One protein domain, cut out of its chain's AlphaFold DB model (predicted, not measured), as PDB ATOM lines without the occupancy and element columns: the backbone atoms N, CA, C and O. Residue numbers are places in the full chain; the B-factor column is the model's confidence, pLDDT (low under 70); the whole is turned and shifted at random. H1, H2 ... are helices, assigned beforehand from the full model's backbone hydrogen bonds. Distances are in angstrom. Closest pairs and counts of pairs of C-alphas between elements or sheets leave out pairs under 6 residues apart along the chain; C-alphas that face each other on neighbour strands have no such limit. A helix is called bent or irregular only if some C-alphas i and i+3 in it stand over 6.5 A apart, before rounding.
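AT A GLANCE: This is residues 39 to 169 of the 271 residues of an uncharacterized protein of Hirsutella minnesotensis 3608 (UniProt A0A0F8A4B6). One long helix, H4, runs through the middle, with H6 side by side with it; the short helices H2 and H5 pack on H4 at steep angles, H5 beside its last part, residues 115 to 122, and H3 lies close to its first end. H1 lies off to the other side of H6 and touches no helix, and long unnamed stretches, residues 50 to 65 and 154 to 169, run round the outside. The printed part has 131 residues with six named helices, H1 to H6 in order, and no named strand: the class is all helix. It is compact, with a radius of gyration of the C-alphas of 14.8 A, and spans 41 by 40 by 23 A.

IN THESE COORDINATES: H1 is residues 41 to 49, 11.9 A from first to last C-alpha, beginning at C-alpha 41 at (15.461, 11.274, 119.672). H2 is residues 66 to 72, 10.4 A, and is only just irregular: C-alphas 69 and 72 are 6.6 A apart. H3 is residues 82 to 93, 16.1 A. H4, the longest helix, is residues 101 to 122, 30.6 A, from (20.302, 16.592, 114.674) to (28.663, 16.607, 144.101). H5 is residues 128 to 133, 8.6 A. H6 is residues 144 to 153, 14.0 A, ending at C-alpha 153 at (25.267, 15.241, 137.475).

HOW THE PARTS SIT: H4 is the hub, touching three helices. It touches H6 at a shallow tilt of 29 degrees, the same way; the closest C-alphas, of Gly 115 and Cys 153, are 4.2 A apart. With residues 109 to 116 alone it touches H2 at a steep tilt of 64 degrees, opposite ways, the C-alphas of Cys 66 and Cys 116 being closest at 5.6 A. With residues 115 to 122 alone it touches H5, at a steep tilt of 53 degrees, the C-alphas of Cys 122 and Cys 131 being closest at 5.6 A. H5 and H6 form a helical hairpin and touch, the closest C-alphas, of Cys 132 and Cys 153, at 6.1 A. Helix packing is mostly crossed, with 1 of 4 touching pairs at a shallow tilt. H3 is close to H4 but not clearly touching, with C-alphas of Lys 86 and Leu 102 closest at 6.6 A. H1 is close to H6 but not clearly touching, with C-alphas of Cys 44 and Pro 144 closest at 8.0 A; H1 and H4 are apart. In H1, H3, H5 and H6 every O i to N i+4 pair is within hydrogen-bond range; in H2 2 of 3 are, in H4 16 of 18.

THE WHOLE: The C-alphas farthest apart, of Glu 96 and Glu 169, are 42.2 A apart. The printed part has no cut. The link from H1 to H2 is long, with 16 residues; that from H4 to H5 is tight. The mean pLDDT of the printed part is 75.0, and 37 residues are under 70: residues 39 to 61, 72 to 80, 139 to 142 and 161.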
ATOM      1  N   ASN A  39      14.586   5.455 124.405       48.19
ATOM      2  CA  ASN A  39      15.551   6.559 124.404       48.19
ATOM      3  C   ASN A  39      15.595   7.271 123.033       48.19
ATOM      4  O   ASN A  39      16.653   7.759 122.643       48.19
ATOM      5  N   SER A  40      14.501   7.272 122.259       48.47
ATOM      6  CA  SER A  40      14.546   7.753 120.876       48.47
ATOM      7  C   SER A  40      14.575   9.280 120.830       48.47
ATOM      8  O   SER A  40      13.862   9.968 121.573       48.47
ATOM      9  N   VAL A  41      15.391   9.831 119.936       47.75
ATOM     10  CA  VAL A  41      15.461  11.274 119.672       47.75
ATOM     11  C   VAL A  41      14.099  11.792 119.207       47.75
ATOM     12  O   VAL A  41      13.727  12.920 119.537       47.75
ATOM     13  N   ALA A  42      13.304  10.950 118.541       50.22
ATOM     14  CA  ALA A  42      11.932  11.240 118.142       50.22
ATOM     15  C   ALA A  42      10.997  11.538 119.331       50.22
ATOM     16  O   ALA A  42      10.223  12.494 119.260       50.22
ATOM     17  N   ASP A  43      11.097  10.793 120.437       55.88
ATOM     18  CA  ASP A  43      10.286  11.034 121.640       55.88
ATOM     19  C   ASP A  43      10.679  12.351 122.323       55.88
ATOM     20  O   ASP A  43       9.822  13.139 122.735       55.88
ATOM     21  N   CYS A  44      11.983  12.642 122.367       50.34
ATOM     22  CA  CYS A  44      12.501  13.908 122.878       50.34
ATOM     23  C   CYS A  44      12.068  15.091 121.990       50.34
ATOM     24  O   CYS A  44      11.545  16.089 122.492       50.34
ATOM     25  N   LYS A  45      12.187  14.962 120.659       51.25
ATOM     26  CA  LYS A  45      11.728  15.953 119.673       51.25
ATOM     27  C   LYS A  45      10.220  16.185 119.763       51.25
ATOM     28  O   LYS A  45       9.793  17.337 119.724       51.25
ATOM     29  N   ALA A  46       9.412  15.137 119.923       55.22
ATOM     30  CA  ALA A  46       7.964  15.251 120.083       55.22
ATOM     31  C   ALA A  46       7.588  15.968 121.390       55.22
ATOM     32  O   ALA A  46       6.731  16.856 121.381       55.22
ATOM     33  N   ALA A  47       8.271  15.654 122.496       52.78
ATOM     34  CA  ALA A  47       8.089  16.348 123.768       52.78
ATOM     35  C   ALA A  47       8.502  17.831 123.678       52.78
ATOM     36  O   ALA A  47       7.791  18.711 124.172       52.78
ATOM     37  N   CYS A  48       9.603  18.137 122.983       50.12
ATOM     38  CA  CYS A  48      10.056  19.506 122.732       50.12
ATOM     39  C   CYS A  48       9.099  20.287 121.819       50.12
ATOM     40  O   CYS A  48       8.705  21.404 122.148       50.12
ATOM     41  N   ALA A  49       8.659  19.707 120.703       50.69
ATOM     42  CA  ALA A  49       7.727  20.349 119.775       50.69
ATOM     43  C   ALA A  49       6.360  20.631 120.423       50.69
ATOM     44  O   ALA A  49       5.741  21.655 120.142       50.69
ATOM     45  N   ALA A  50       5.913  19.767 121.341       46.75
ATOM     46  CA  ALA A  50       4.695  19.975 122.122       46.75
ATOM     47  C   ALA A  50       4.827  21.062 123.213       46.75
ATOM     48  O   ALA A  50       3.811  21.515 123.750       46.75
ATOM     49  N   THR A  51       6.050  21.488 123.551       44.84
ATOM     50  CA  THR A  51       6.331  22.447 124.637       44.84
ATOM     51  C   THR A  51       6.766  23.832 124.157       44.84
ATOM     52  O   THR A  51       6.706  24.781 124.942       44.84
ATOM     53  N   ILE A  52       7.081  24.020 122.868       39.00
ATOM     54  CA  ILE A  52       7.318  25.356 122.295       39.00
ATOM     55  C   ILE A  52       5.995  26.149 122.278       39.00
ATOM     56  O   ILE A  52       5.174  26.040 121.371       39.00
ATOM     57  N   GLY A  53       5.790  26.967 123.314       42.84
ATOM     58  CA  GLY A  53       4.850  28.092 123.315       42.84
ATOM     59  C   GLY A  53       3.585  27.974 124.172       42.84
ATOM     60  O   GLY A  53       2.887  28.979 124.294       42.84
ATOM     61  N   VAL A  54       3.250  26.822 124.778       41.53
ATOM     62  CA  VAL A  54       1.956  26.696 125.506       41.53
ATOM     63  C   VAL A  54       1.981  25.843 126.787       41.53
ATOM     64  O   VAL A  54       1.123  26.023 127.652       41.53
ATOM     65  N   LYS A  55       2.951  24.945 126.988       43.38
ATOM     66  CA  LYS A  55       3.043  24.121 128.207       43.38
ATOM     67  C   LYS A  55       4.471  24.088 128.725       43.38
ATOM     68  O   LYS A  55       5.409  24.017 127.942       43.38
ATOM     69  N   ALA A  56       4.618  24.158 130.047       49.91
ATOM     70  CA  ALA A  56       5.918  24.006 130.677       49.91
ATOM     71  C   ALA A  56       6.538  22.672 130.270       49.91
ATOM     72  O   ALA A  56       5.846  21.656 130.258       49.91
ATOM     73  N   TYR A  57       7.826  22.722 129.949       51.84
ATOM     74  CA  TYR A  57       8.666  21.562 129.717       51.84
ATOM     75  C   TYR A  57       8.467  20.541 130.845       51.84
ATOM     76  O   TYR A  57       8.711  20.857 132.011       51.84
ATOM     77  N   GLU A  58       7.972  19.348 130.510       56.53
ATOM     78  CA  GLU A  58       7.973  18.210 131.428       56.53
ATOM     79  C   GLU A  58       9.354  17.558 131.339       56.53
ATOM     80  O   GLU A  58       9.730  17.075 130.267       56.53
ATOM     81  N   PRO A  59      10.150  17.586 132.418       59.00
ATOM     82  CA  PRO A  59      11.481  17.016 132.379       59.00
ATOM     83  C   PRO A  59      11.409  15.505 132.146       59.00
ATOM     84  O   PRO A  59      10.742  14.783 132.885       59.00
ATOM     85  N   ILE A  60      12.113  15.023 131.125       61.62
ATOM     86  CA  ILE A  60      12.267  13.587 130.874       61.62
ATOM     87  C   ILE A  60      13.378  13.082 131.793       61.62
ATOM     88  O   ILE A  60      14.470  13.633 131.766       61.62
ATOM     89  N   ASN A  61      13.142  12.043 132.589       63.47
ATOM     90  CA  ASN A  61      14.237  11.416 133.329       63.47
ATOM     91  C   ASN A  61      15.057  10.565 132.356       63.47
ATOM     92  O   ASN A  61      14.620   9.488 131.958       63.47
ATOM     93  N   ILE A  62      16.219  11.074 131.959       70.38
ATOM     94  CA  ILE A  62      17.165  10.382 131.082       70.38
ATOM     95  C   ILE A  62      18.168   9.638 131.969       70.38
ATOM     96  O   ILE A  62      18.710  10.214 132.911       70.38
ATOM     97  N   GLU A  63      18.430   8.363 131.691       78.88
ATOM     98  CA  GLU A  63      19.535   7.655 132.339       78.88
ATOM     99  C   GLU A  63      20.825   7.911 131.553       78.88
ATOM    100  O   GLU A  63      20.953   7.510 130.397       78.88
ATOM    101  N   VAL A  64      21.783   8.596 132.180       84.31
ATOM    102  CA  VAL A  64      23.088   8.885 131.572       84.31
ATOM    103  C   VAL A  64      24.153   7.972 132.177       84.31
ATOM    104  O   VAL A  64      24.473   8.066 133.366       84.31
ATOM    105  N   ASP A  65      24.756   7.115 131.350       85.38
ATOM    106  CA  ASP A  65      25.921   6.319 131.743       85.38
ATOM    107  C   ASP A  65      27.212   7.125 131.556       85.38
ATOM    108  O   ASP A  65      27.753   7.262 130.455       85.38
ATOM    109  N   CYS A  66      27.751   7.620 132.671       88.00
ATOM    110  CA  CYS A  66      28.997   8.373 132.668       88.00
ATOM    111  C   CYS A  66      30.202   7.579 132.148       88.00
ATOM    112  O   CYS A  66      31.141   8.203 131.670       88.00
ATOM    113  N   ASN A  67      30.206   6.241 132.174       84.81
ATOM    114  CA  ASN A  67      31.302   5.463 131.587       84.81
ATOM    115  C   ASN A  67      31.282   5.514 130.059       84.81
ATOM    116  O   ASN A  67      32.338   5.473 129.430       84.81
ATOM    117  N   ILE A  68      30.092   5.589 129.458       79.12
ATOM    118  CA  ILE A  68      29.929   5.735 128.008       79.12
ATOM    119  C   ILE A  68      30.310   7.158 127.607       79.12
ATOM    120  O   ILE A  68      31.164   7.342 126.742       79.12
ATOM    121  N   VAL A  69      29.766   8.158 128.305       78.56
ATOM    122  CA  VAL A  69      30.039   9.577 128.031       78.56
ATOM    123  C   VAL A  69      31.524   9.925 128.225       78.56
ATOM    124  O   VAL A  69      32.107  10.651 127.416       78.56
ATOM    125  N   ASN A  70      32.168   9.365 129.255       76.25
ATOM    126  CA  ASN A  70      33.584   9.593 129.558       76.25
ATOM    127  C   ASN A  70      34.543   8.658 128.810       76.25
ATOM    128  O   ASN A  70      35.752   8.867 128.883       76.25
ATOM    129  N   ARG A  71      34.069   7.659 128.049       70.50
ATOM    130  CA  ARG A  71      34.947   6.811 127.210       70.50
ATOM    131  C   ARG A  71      35.827   7.648 126.268       70.50
ATOM    132  O   ARG A  71      36.925   7.245 125.898       70.50
ATOM    133  N   TYR A  72      35.355   8.852 125.975       61.59
ATOM    134  CA  TYR A  72      35.971   9.882 125.154       61.59
ATOM    135  C   TYR A  72      36.633  10.981 125.993       61.59
ATOM    136  O   TYR A  72      36.710  12.132 125.581       61.59
ATOM    137  N   GLU A  73      37.111  10.675 127.201       53.50
ATOM    138  CA  GLU A  73      37.773  11.642 128.088       53.50
ATOM    139  C   GLU A  73      38.908  12.404 127.389       53.50
ATOM    140  O   GLU A  73      39.034  13.612 127.584       53.50
ATOM    141  N   ASN A  74      39.643  11.722 126.501       53.19
ATOM    142  CA  ASN A  74      40.770  12.279 125.747       53.19
ATOM    143  C   ASN A  74      40.411  12.802 124.347       53.19
ATOM    144  O   ASN A  74      41.266  13.397 123.695       53.19
ATOM    145  N   SER A  75      39.184  12.583 123.873       55.22
ATOM    146  CA  SER A  75      38.692  13.158 122.621       55.22
ATOM    147  C   SER A  75      37.651  14.214 122.953       55.22
ATOM    148  O   SER A  75      36.586  13.938 123.504       55.22
ATOM    149  N   ASN A  76      37.973  15.457 122.634       60.72
ATOM    150  CA  ASN A  76      36.960  16.488 122.518       60.72
ATOM    151  C   ASN A  76      35.953  15.981 121.468       60.72
ATOM    152  O   ASN A  76      36.381  15.668 120.354       60.72
ATOM    153  N   TRP A  77      34.657  15.844 121.779       63.09
ATOM    154  CA  TRP A  77      33.703  15.380 120.758       63.09
ATOM    155  C   TRP A  77      33.651  16.363 119.590       63.09
ATOM    156  O   TRP A  77      33.272  15.982 118.483       63.09
ATOM    157  N   LEU A  78      34.087  17.604 119.832       58.81
ATOM    158  CA  LEU A  78      34.302  18.663 118.853       58.81
ATOM    159  C   LEU A  78      35.454  18.348 117.876       58.81
ATOM    160  O   LEU A  78      35.374  18.752 116.718       58.81
ATOM    161  N   ASP A  79      36.457  17.567 118.291       64.06
ATOM    162  CA  ASP A  79      37.592  17.155 117.449       64.06
ATOM    163  C   ASP A  79      37.295  15.866 116.658       64.06
ATOM    164  O   ASP A  79      37.958  15.577 115.657       64.06
ATOM    165  N   THR A  80      36.293  15.084 117.079       67.94
ATOM    166  CA  THR A  80      35.822  13.907 116.334       67.94
ATOM    167  C   THR A  80      35.258  14.347 114.984       67.94
ATOM    168  O   THR A  80      34.512  15.328 114.892       67.94
ATOM    169  N   LYS A  81      35.587  13.633 113.902       77.44
ATOM    170  CA  LYS A  81      34.997  13.939 112.594       77.44
ATOM    171  C   LYS A  81      33.480  13.731 112.666       77.44
ATOM    172  O   LYS A  81      33.058  12.706 113.198       77.44
ATOM    173  N   PRO A  82      32.661  14.628 112.086       74.88
ATOM    174  CA  PRO A  82      31.204  14.513 112.145       74.88
ATOM    175  C   PRO A  82      30.670  13.141 111.709       74.88
ATOM    176  O   PRO A  82      29.795  12.602 112.366       74.88
ATOM    177  N   ALA A  83      31.248  12.541 110.662       79.50
ATOM    178  CA  ALA A  83      30.847  11.218 110.179       79.50
ATOM    179  C   ALA A  83      31.123  10.088 111.189       79.50
ATOM    180  O   ALA A  83      30.300   9.193 111.340       79.50
ATOM    181  N   ASP A  84      32.258  10.139 111.892       80.69
ATOM    182  CA  ASP A  84      32.612   9.126 112.894       80.69
ATOM    183  C   ASP A  84      31.688   9.247 114.116       80.69
ATOM    184  O   ASP A  84      31.181   8.246 114.613       80.69
ATOM    185  N   LEU A  85      31.406  10.487 114.536       76.12
ATOM    186  CA  LEU A  85      30.457  10.792 115.605       76.12
ATOM    187  C   LEU A  85      29.035  10.333 115.265       76.12
ATOM    188  O   LEU A  85      28.368   9.723 116.094       76.12
ATOM    189  N   LYS A  86      28.580  10.630 114.046       82.00
ATOM    190  CA  LYS A  86      27.256  10.249 113.560       82.00
ATOM    191  C   LYS A  86      27.072   8.735 113.611       82.00
ATOM    192  O   LYS A  86      26.180   8.280 114.310       82.00
ATOM    193  N   ASN A  87      27.968   7.976 112.976       83.06
ATOM    194  CA  ASN A  87      27.899   6.511 112.957       83.06
ATOM    195  C   ASN A  87      27.847   5.914 114.370       83.06
ATOM    196  O   ASN A  87      27.123   4.956 114.619       83.06
ATOM    197  N   GLU A  88      28.622   6.472 115.300       78.06
ATOM    198  CA  GLU A  88      28.633   5.997 116.678       78.06
ATOM    199  C   GLU A  88      27.313   6.288 117.402       78.06
ATOM    200  O   GLU A  88      26.777   5.422 118.092       78.06
ATOM    201  N   LEU A  89      26.781   7.504 117.265       76.50
ATOM    202  CA  LEU A  89      25.500   7.851 117.871       76.50
ATOM    203  C   LEU A  89      24.363   7.020 117.264       76.50
ATOM    204  O   LEU A  89      23.497   6.572 118.006       76.50
ATOM    205  N   GLU A  90      24.399   6.744 115.959       83.50
ATOM    206  CA  GLU A  90      23.434   5.869 115.286       83.50
ATOM    207  C   GLU A  90      23.530   4.428 115.809       83.50
ATOM    208  O   GLU A  90      22.509   3.789 116.058       83.50
ATOM    209  N   GLU A  91      24.744   3.921 116.063       82.25
ATOM    210  CA  GLU A  91      24.952   2.614 116.700       82.25
ATOM    211  C   GLU A  91      24.394   2.583 118.133       82.25
ATOM    212  O   GLU A  91      23.764   1.603 118.534       82.25
ATOM    213  N   GLN A  92      24.598   3.653 118.908       75.56
ATOM    214  CA  GLN A  92      24.112   3.751 120.287       75.56
ATOM    215  C   GLN A  92      22.589   3.881 120.377       75.56
ATOM    216  O   GLN A  92      21.979   3.297 121.274       75.56
ATOM    217  N   LEU A  93      21.988   4.677 119.494       76.12
ATOM    218  CA  LEU A  93      20.555   4.971 119.506       76.12
ATOM    219  C   LEU A  93      19.744   3.928 118.727       76.12
ATOM    220  O   LEU A  93      18.561   3.743 119.003       76.12
ATOM    221  N   GLY A  94      20.374   3.215 117.790       81.31
ATOM    222  CA  GLY A  94      19.705   2.261 116.909       81.31
ATOM    223  C   GLY A  94      18.819   2.922 115.848       81.31
ATOM    224  O   GLY A  94      17.940   2.258 115.298       81.31
ATOM    225  N   GLU A  95      19.032   4.207 115.567       84.88
ATOM    226  CA  GLU A  95      18.285   4.999 114.588       84.88
ATOM    227  C   GLU A  95      19.233   5.860 113.749       84.88
ATOM    228  O   GLU A  95      20.315   6.218 114.207       84.88
ATOM    229  N   GLU A  96      18.837   6.154 112.508       86.19
ATOM    230  CA  GLU A  96      19.569   7.070 111.626       86.19
ATOM    231  C   GLU A  96      19.421   8.502 112.149       86.19
ATOM    232  O   GLU A  96      18.314   8.925 112.479       86.19
ATOM    233  N   ILE A  97      20.530   9.236 112.205       81.25
ATOM    234  CA  ILE A  97      20.567  10.622 112.669       81.25
ATOM    235  C   ILE A  97      20.592  11.536 111.454       81.25
ATOM    236  O   ILE A  97      21.422  11.386 110.555       81.25
ATOM    237  N   ASP A  98      19.715  12.527 111.407       84.88
ATOM    238  CA  ASP A  98      19.776  13.536 110.356       84.88
ATOM    239  C   ASP A  98      20.969  14.502 110.584       84.88
ATOM    240  O   ASP A  98      21.479  14.686 111.694       84.88
ATOM    241  N   ASP A  99      21.494  15.108 109.515       79.38
ATOM    242  CA  ASP A  99      22.654  16.008 109.641       79.38
ATOM    243  C   ASP A  99      22.322  17.293 110.440       79.38
ATOM    244  O   ASP A  99      23.236  17.984 110.890       79.38
ATOM    245  N   GLU A 100      21.034  17.599 110.650       75.56
ATOM    246  CA  GLU A 100      20.542  18.739 111.439       75.56
ATOM    247  C   GLU A 100      20.477  18.417 112.954       75.56
ATOM    248  O   GLU A 100      20.611  19.297 113.807       75.56
ATOM    249  N   GLU A 101      20.320  17.145 113.318       72.62
ATOM    250  CA  GLU A 101      20.302  16.592 114.674       72.62
ATOM    251  C   GLU A 101      21.704  16.456 115.238       72.62
ATOM    252  O   GLU A 101      21.914  16.652 116.438       72.62
ATOM    253  N   LEU A 102      22.671  16.125 114.384       76.31
ATOM    254  CA  LEU A 102      24.035  15.833 114.799       76.31
ATOM    255  C   LEU A 102      24.670  16.957 115.651       76.31
ATOM    256  O   LEU A 102      25.248  16.632 116.694       76.31
ATOM    257  N   PRO A 103      24.544  18.260 115.314       72.81
ATOM    258  CA  PRO A 103      25.017  19.347 116.177       72.81
ATOM    259  C   PRO A 103      24.335  19.376 117.553       72.81
ATOM    260  O   PRO A 103      25.001  19.582 118.571       72.81
ATOM    261  N   HIS A 104      23.028  19.112 117.609       73.75
ATOM    262  CA  HIS A 104      22.240  19.111 118.845       73.75
ATOM    263  C   HIS A 104      22.599  17.928 119.753       73.75
ATOM    264  O   HIS A 104      22.746  18.090 120.967       73.75
ATOM    265  N   LEU A 105      22.792  16.744 119.176       75.81
ATOM    266  CA  LEU A 105      23.213  15.551 119.911       75.81
ATOM    267  C   LEU A 105      24.650  15.686 120.413       75.81
ATOM    268  O   LEU A 105      24.939  15.353 121.562       75.81
ATOM    269  N   ARG A 106      25.542  16.259 119.598       77.50
ATOM    270  CA  ARG A 106      26.901  16.617 120.020       77.50
ATOM    271  C   ARG A 106      26.879  17.576 121.212       77.50
ATOM    272  O   ARG A 106      27.587  17.346 122.190       77.50
ATOM    273  N   ALA A 107      26.050  18.618 121.145       75.62
ATOM    274  CA  ALA A 107      25.859  19.564 122.237       75.62
ATOM    275  C   ALA A 107      25.407  18.860 123.523       75.62
ATOM    276  O   ALA A 107      25.999  19.063 124.582       75.62
ATOM    277  N   LEU A 108      24.392  17.999 123.422       78.88
ATOM    278  CA  LEU A 108      23.877  17.227 124.549       78.88
ATOM    279  C   LEU A 108      24.971  16.366 125.196       78.88
ATOM    280  O   LEU A 108      25.157  16.449 126.409       78.88
ATOM    281  N   ARG A 109      25.744  15.612 124.401       81.12
ATOM    282  CA  ARG A 109      26.823  14.746 124.911       81.12
ATOM    283  C   ARG A 109      27.927  15.518 125.631       81.12
ATOM    284  O   ARG A 109      28.411  15.063 126.667       81.12
ATOM    285  N   GLU A 110      28.312  16.693 125.137       78.50
ATOM    286  CA  GLU A 110      29.293  17.538 125.834       78.50
ATOM    287  C   GLU A 110      28.760  18.040 127.188       78.50
ATOM    288  O   GLU A 110      29.488  18.071 128.186       78.50
ATOM    289  N   TRP A 111      27.469  18.361 127.275       82.12
ATOM    290  CA  TRP A 111      26.857  18.767 128.540       82.12
ATOM    291  C   TRP A 111      26.670  17.618 129.521       82.12
ATOM    292  O   TRP A 111      26.961  17.786 130.705       82.12
ATOM    293  N   GLU A 112      26.288  16.437 129.049       86.19
ATOM    294  CA  GLU A 112      26.307  15.218 129.857       86.19
ATOM    295  C   GLU A 112      27.714  14.946 130.407       86.19
ATOM    296  O   GLU A 112      27.864  14.661 131.595       86.19
ATOM    297  N   LYS A 113      28.766  15.129 129.596       84.44
ATOM    298  CA  LYS A 113      30.167  14.971 130.026       84.44
ATOM    299  C   LYS A 113      30.525  15.945 131.144       84.44
ATOM    300  O   LYS A 113      31.104  15.548 132.159       84.44
ATOM    301  N   LEU A 114      30.147  17.216 131.008       85.19
ATOM    302  CA  LEU A 114      30.308  18.208 132.076       85.19
ATOM    303  C   LEU A 114      29.508  17.837 133.335       85.19
ATOM    304  O   LEU A 114      29.994  18.042 134.449       85.19
ATOM    305  N   GLY A 115      28.308  17.277 133.173       90.56
ATOM    306  CA  GLY A 115      27.488  16.772 134.271       90.56
ATOM    307  C   GLY A 115      28.164  15.616 135.003       90.56
ATOM    308  O   GLY A 115      28.309  15.666 136.222       90.56
ATOM    309  N   CYS A 116      28.692  14.636 134.273       91.31
ATOM    310  CA  CYS A 116      29.441  13.507 134.822       91.31
ATOM    311  C   CYS A 116      30.706  13.942 135.574       91.31
ATOM    312  O   CYS A 116      30.968  13.439 136.668       91.31
ATOM    313  N   LYS A 117      31.462  14.915 135.045       89.38
ATOM    314  CA  LYS A 117      32.593  15.519 135.772       89.38
ATOM    315  C   LYS A 117      32.127  16.132 137.097       89.38
ATOM    316  O   LYS A 117      32.702  15.853 138.147       89.38
ATOM    317  N   ARG A 118      31.046  16.920 137.066       91.19
ATOM    318  CA  ARG A 118      30.503  17.589 138.258       91.19
ATOM    319  C   ARG A 118      29.905  16.609 139.272       91.19
ATOM    320  O   ARG A 118      30.024  16.842 140.471       91.19
ATOM    321  N   ARG A 119      29.324  15.490 138.826       93.50
ATOM    322  CA  ARG A 119      28.805  14.424 139.698       93.50
ATOM    323  C   ARG A 119      29.850  13.960 140.703       93.50
ATOM    324  O   ARG A 119      29.535  13.845 141.883       93.50
ATOM    325  N   ALA A 120      31.084  13.734 140.251       89.69
ATOM    326  CA  ALA A 120      32.175  13.284 141.114       89.69
ATOM    327  C   ALA A 120      32.461  14.269 142.265       89.69
ATOM    328  O   ALA A 120      32.853  13.864 143.357       89.69
ATOM    329  N   GLU A 121      32.218  15.563 142.045       91.94
ATOM    330  CA  GLU A 121      32.366  16.616 143.056       91.94
ATOM    331  C   GLU A 121      31.135  16.719 143.974       91.94
ATOM    332  O   GLU A 121      31.255  17.107 145.138       91.94
ATOM    333  N   CYS A 122      29.955  16.362 143.462       94.88
ATOM    334  CA  CYS A 122      28.663  16.607 144.101       94.88
ATOM    335  C   CYS A 122      27.998  15.383 144.739       94.88
ATOM    336  O   CYS A 122      27.050  15.562 145.501       94.88
ATOM    337  N   GLU A 123      28.480  14.160 144.497       91.25
ATOM    338  CA  GLU A 123      27.840  12.914 144.958       91.25
ATOM    339  C   GLU A 123      27.632  12.853 146.484       91.25
ATOM    340  O   GLU A 123      26.718  12.190 146.969       91.25
ATOM    341  N   LYS A 124      28.478  13.560 147.248       92.19
ATOM    342  CA  LYS A 124      28.438  13.613 148.722       92.19
ATOM    343  C   LYS A 124      27.704  14.840 149.260       92.19
ATOM    344  O   LYS A 124      27.641  15.024 150.476       92.19
ATOM    345  N   SER A 125      27.199  15.706 148.384       94.38
ATOM    346  CA  SER A 125      26.441  16.888 148.789       94.38
ATOM    347  C   SER A 125      25.105  16.470 149.400       94.38
ATOM    348  O   SER A 125      24.426  15.583 148.892       94.38
ATOM    349  N   GLN A 126      24.693  17.150 150.472       93.00
ATOM    350  CA  GLN A 126      23.340  17.001 151.025       93.00
ATOM    351  C   GLN A 126      22.268  17.518 150.059       93.00
ATOM    352  O   GLN A 126      21.139  17.039 150.072       93.00
ATOM    353  N   ASP A 127      22.637  18.488 149.223       93.12
ATOM    354  CA  ASP A 127      21.805  19.047 148.165       93.12
ATOM    355  C   ASP A 127      22.566  18.900 146.843       93.12
ATOM    356  O   ASP A 127      23.391  19.741 146.462       93.12
ATOM    357  N   VAL A 128      22.386  17.742 146.203       92.81
ATOM    358  CA  VAL A 128      23.115  17.374 144.981       92.81
ATOM    359  C   VAL A 128      22.715  18.293 143.829       92.81
ATOM    360  O   VAL A 128      23.599  18.789 143.136       92.81
ATOM    361  N   LYS A 129      21.417  18.605 143.678       91.19
ATOM    362  CA  LYS A 129      20.927  19.526 142.640       91.19
ATOM    363  C   LYS A 129      21.596  20.886 142.771       91.19
ATOM    364  O   LYS A 129      22.187  21.367 141.809       91.19
ATOM    365  N   LYS A 130      21.567  21.486 143.965       91.50
ATOM    366  CA  LYS A 130      22.215  22.781 144.190       91.50
ATOM    367  C   LYS A 130      23.713  22.723 143.912       91.50
ATOM    368  O   LYS A 130      24.252  23.663 143.345       91.50
ATOM    369  N   CYS A 131      24.392  21.639 144.285       92.94
ATOM    370  CA  CYS A 131      25.812  21.476 143.972       92.94
ATOM    371  C   CYS A 131      26.072  21.422 142.455       92.94
ATOM    372  O   CYS A 131      27.007  22.070 141.970       92.94
ATOM    373  N   CYS A 132      25.240  20.695 141.707       92.06
ATOM    374  CA  CYS A 132      25.296  20.628 140.246       92.06
ATOM    375  C   CYS A 132      25.035  21.997 139.603       92.06
ATOM    376  O   CYS A 132      25.784  22.428 138.731       92.06
ATOM    377  N   ASP A 133      24.040  22.724 140.101       90.50
ATOM    378  CA  ASP A 133      23.673  24.055 139.621       90.50
ATOM    379  C   ASP A 133      24.651  25.166 140.048       90.50
ATOM    380  O   ASP A 133      24.653  26.249 139.469       90.50
ATOM    381  N   ASP A 134      25.513  24.939 141.046       87.19
ATOM    382  CA  ASP A 134      26.441  25.945 141.587       87.19
ATOM    383  C   ASP A 134      27.630  26.252 140.648       87.19
ATOM    384  O   ASP A 134      28.812  26.191 141.009       87.19
ATOM    385  N   ARG A 135      27.318  26.603 139.401       80.50
ATOM    386  CA  ARG A 135      28.245  26.999 138.344       80.50
ATOM    387  C   ARG A 135      28.174  28.493 138.097       80.50
ATOM    388  O   ARG A 135      27.166  29.155 138.348       80.50
ATOM    389  N   TRP A 136      29.278  29.032 137.589       71.31
ATOM    390  CA  TRP A 136      29.355  30.437 137.194       71.31
ATOM    391  C   TRP A 136      28.258  30.785 136.181       71.31
ATOM    392  O   TRP A 136      27.599  31.825 136.295       71.31
ATOM    393  N   TYR A 137      28.046  29.865 135.244       70.12
ATOM    394  CA  TYR A 137      27.168  30.002 134.104       70.12
ATOM    395  C   TYR A 137      26.594  28.631 133.724       70.12
ATOM    396  O   TYR A 137      27.316  27.635 133.706       70.12
ATOM    397  N   LEU A 138      25.295  28.595 133.430       71.94
ATOM    398  CA  LEU A 138      24.659  27.501 132.698       71.94
ATOM    399  C   LEU A 138      24.064  28.143 131.437       71.94
ATOM    400  O   LEU A 138      23.194  29.000 131.583       71.94
ATOM    401  N   PRO A 139      24.556  27.808 130.232       61.72
ATOM    402  CA  PRO A 139      24.169  28.468 128.988       61.72
ATOM    403  C   PRO A 139      22.750  28.205 128.528       61.72
ATOM    404  O   PRO A 139      22.423  28.544 127.408       61.72
ATOM    405  N   PHE A 140      21.896  27.584 129.314       66.81
ATOM    406  CA  PHE A 140      20.594  27.174 128.826       66.81
ATOM    407  C   PHE A 140      19.563  27.319 129.915       66.81
ATOM    408  O   PHE A 140      19.833  27.158 131.107       66.81
ATOM    409  N   GLU A 141      18.357  27.602 129.450       66.06
ATOM    410  CA  GLU A 141      17.163  27.509 130.261       66.06
ATOM    411  C   GLU A 141      16.862  26.038 130.587       66.06
ATOM    412  O   GLU A 141      17.549  25.111 130.145       66.06
ATOM    413  N   LEU A 142      15.781  25.814 131.332       65.94
ATOM    414  CA  LEU A 142      15.191  24.486 131.432       65.94
ATOM    415  C   LEU A 142      14.878  23.957 130.015       65.94
ATOM    416  O   LEU A 142      14.157  24.593 129.251       65.94
ATOM    417  N   GLY A 143      15.436  22.799 129.670       73.06
ATOM    418  CA  GLY A 143      15.324  22.196 128.344       73.06
ATOM    419  C   GLY A 143      16.238  20.977 128.200       73.06
ATOM    420  O   GLY A 143      16.868  20.578 129.182       73.06
ATOM    421  N   PRO A 144      16.353  20.384 126.995       74.88
ATOM    422  CA  PRO A 144      17.078  19.127 126.787       74.88
ATOM    423  C   PRO A 144      18.536  19.142 127.261       74.88
ATOM    424  O   PRO A 144      18.984  18.178 127.871       74.88
ATOM    425  N   LEU A 145      19.258  20.248 127.054       78.94
ATOM    426  CA  LEU A 145      20.655  20.367 127.487       78.94
ATOM    427  C   LEU A 145      20.792  20.441 129.015       78.94
ATOM    428  O   LEU A 145      21.635  19.749 129.582       78.94
ATOM    429  N   TYR A 146      19.940  21.227 129.693       83.31
ATOM    430  CA  TYR A 146      19.900  21.247 131.162       83.31
ATOM    431  C   TYR A 146      19.507  19.889 131.726       83.31
ATOM    432  O   TYR A 146      20.102  19.432 132.697       83.31
ATOM    433  N   ASN A 147      18.528  19.245 131.093       84.19
ATOM    434  CA  ASN A 147      18.064  17.927 131.469       84.19
ATOM    435  C   ASN A 147      19.203  16.903 131.395       84.19
ATOM    436  O   ASN A 147      19.538  16.313 132.417       84.19
ATOM    437  N   GLY A 148      19.872  16.773 130.244       85.31
ATOM    438  CA  GLY A 148      21.016  15.867 130.093       85.31
ATOM    439  C   GLY A 148      22.145  16.177 131.079       85.31
ATOM    440  O   GLY A 148      22.664  15.276 131.740       85.31
ATOM    441  N   TYR A 149      22.472  17.461 131.269       89.44
ATOM    442  CA  TYR A 149      23.451  17.889 132.269       89.44
ATOM    443  C   TYR A 149      23.077  17.435 133.690       89.44
ATOM    444  O   TYR A 149      23.911  16.868 134.404       89.44
ATOM    445  N   LEU A 150      21.838  17.690 134.120       90.56
ATOM    446  CA  LEU A 150      21.399  17.396 135.480       90.56
ATOM    447  C   LEU A 150      21.180  15.897 135.696       90.56
ATOM    448  O   LEU A 150      21.534  15.398 136.758       90.56
ATOM    449  N   ALA A 151      20.691  15.168 134.693       89.81
ATOM    450  CA  ALA A 151      20.596  13.713 134.700       89.81
ATOM    451  C   ALA A 151      21.974  13.056 134.884       89.81
ATOM    452  O   ALA A 151      22.136  12.139 135.688       89.81
ATOM    453  N   ALA A 152      22.996  13.584 134.206       91.75
ATOM    454  CA  ALA A 152      24.375  13.140 134.368       91.75
ATOM    455  C   ALA A 152      24.961  13.513 135.743       91.75
ATOM    456  O   ALA A 152      25.649  12.703 136.369       91.75
ATOM    457  N   CYS A 153      24.692  14.730 136.229       93.94
ATOM    458  CA  CYS A 153      25.267  15.241 137.475       93.94
ATOM    459  C   CYS A 153      24.596  14.685 138.743       93.94
ATOM    460  O   CYS A 153      25.266  14.345 139.721       93.94
ATOM    461  N   ALA A 154      23.271  14.582 138.725       93.31
ATOM    462  CA  ALA A 154      22.413  14.229 139.845       93.31
ATOM    463  C   ALA A 154      21.388  13.152 139.433       93.31
ATOM    464  O   ALA A 154      20.188  13.394 139.519       93.31
ATOM    465  N   PRO A 155      21.807  11.935 139.042       90.06
ATOM    466  CA  PRO A 155      20.896  10.911 138.503       90.06
ATOM    467  C   PRO A 155      19.812  10.439 139.484       90.06
ATOM    468  O   PRO A 155      18.805   9.877 139.077       90.06
ATOM    469  N   GLY A 156      20.003  10.645 140.793       87.19
ATOM    470  CA  GLY A 156      18.978  10.371 141.809       87.19
ATOM    471  C   GLY A 156      17.968  11.508 142.009       87.19
ATOM    472  O   GLY A 156      17.033  11.357 142.794       87.19
ATOM    473  N   HIS A 157      18.165  12.657 141.357       88.12
ATOM    474  CA  HIS A 157      17.266  13.805 141.429       88.12
ATOM    475  C   HIS A 157      16.184  13.684 140.358       88.12
ATOM    476  O   HIS A 157      16.459  13.795 139.168       88.12
ATOM    477  N   LEU A 158      14.937  13.495 140.790       84.44
ATOM    478  CA  LEU A 158      13.782  13.544 139.898       84.44
ATOM    479  C   LEU A 158      13.440  15.003 139.614       84.44
ATOM    480  O   LEU A 158      13.000  15.723 140.518       84.44
ATOM    481  N   MET A 159      13.631  15.421 138.366       79.25
ATOM    482  CA  MET A 159      13.336  16.789 137.971       79.25
ATOM    483  C   MET A 159      11.846  17.106 138.055       79.25
ATOM    484  O   MET A 159      10.982  16.321 137.661       79.25
ATOM    485  N   LYS A 160      11.558  18.305 138.549       77.94
ATOM    486  CA  LYS A 160      10.216  18.866 138.680       77.94
ATOM    487  C   LYS A 160      10.051  20.044 137.739       77.94
ATOM    488  O   LYS A 160      11.016  20.673 137.323       77.94
ATOM    489  N   ARG A 161       8.803  20.399 137.458       67.88
ATOM    490  CA  ARG A 161       8.471  21.561 136.626       67.88
ATOM    491  C   ARG A 161       9.018  22.873 137.199       67.88
ATOM    492  O   ARG A 161       9.338  23.788 136.451       67.88
ATOM    493  N   GLU A 162       9.098  22.972 138.520       72.81
ATOM    494  CA  GLU A 162       9.595  24.149 139.231       72.81
ATOM    495  C   GLU A 162      11.125  24.162 139.356       72.81
ATOM    496  O   GLU A 162      11.690  25.143 139.847       72.81
ATOM    497  N   ASP A 163      11.805  23.091 138.930       75.50
ATOM    498  CA  ASP A 163      13.259  23.054 138.908       75.50
ATOM    499  C   ASP A 163      13.767  23.970 137.799       75.50
ATOM    500  O   ASP A 163      13.790  23.631 136.619       75.50
ATOM    501  N   VAL A 164      14.207  25.153 138.207       74.81
ATOM    502  CA  VAL A 164      14.952  26.070 137.348       74.81
ATOM    503  C   VAL A 164      16.453  25.878 137.570       74.81
ATOM    504  O   VAL A 164      16.859  25.583 138.706       74.81
ATOM    505  N   PRO A 165      17.283  26.061 136.527       79.69
ATOM    506  CA  PRO A 165      18.720  26.188 136.700       79.69
ATOM    507  C   PRO A 165      19.009  27.279 137.729       79.69
ATOM    508  O   PRO A 165      18.592  28.430 137.576       79.69
ATOM    509  N   GLN A 166      19.688  26.919 138.812       80.50
ATOM    510  CA  GLN A 166      20.264  27.914 139.706       80.50
ATOM    511  C   GLN A 166      21.676  28.228 139.219       80.50
ATOM    512  O   GLN A 166      22.319  27.403 138.582       80.50
ATOM    513  N   HIS A 167      22.160  29.436 139.482       80.38
ATOM    514  CA  HIS A 167      23.545  29.788 139.191       80.38
ATOM    515  C   HIS A 167      24.234  30.218 140.474       80.38
ATOM    516  O   HIS A 167      23.601  30.765 141.384       80.38
ATOM    517  N   ARG A 168      25.556  30.052 140.508       84.06
ATOM    518  CA  ARG A 168      26.394  30.451 141.636       84.06
ATOM    519  C   ARG A 168      26.118  31.896 142.040       84.06
ATOM    520  O   ARG A 168      26.074  32.804 141.200       84.06
ATOM    521  N   GLU A 169      25.960  32.127 143.337       84.31
ATOM    522  CA  GLU A 169      25.986  33.480 143.879       84.31
ATOM    523  C   GLU A 169      27.430  33.961 144.002       84.31
ATOM    524  O   GLU A 169      28.287  33.264 144.538       84.31
TER     525      GLU A 169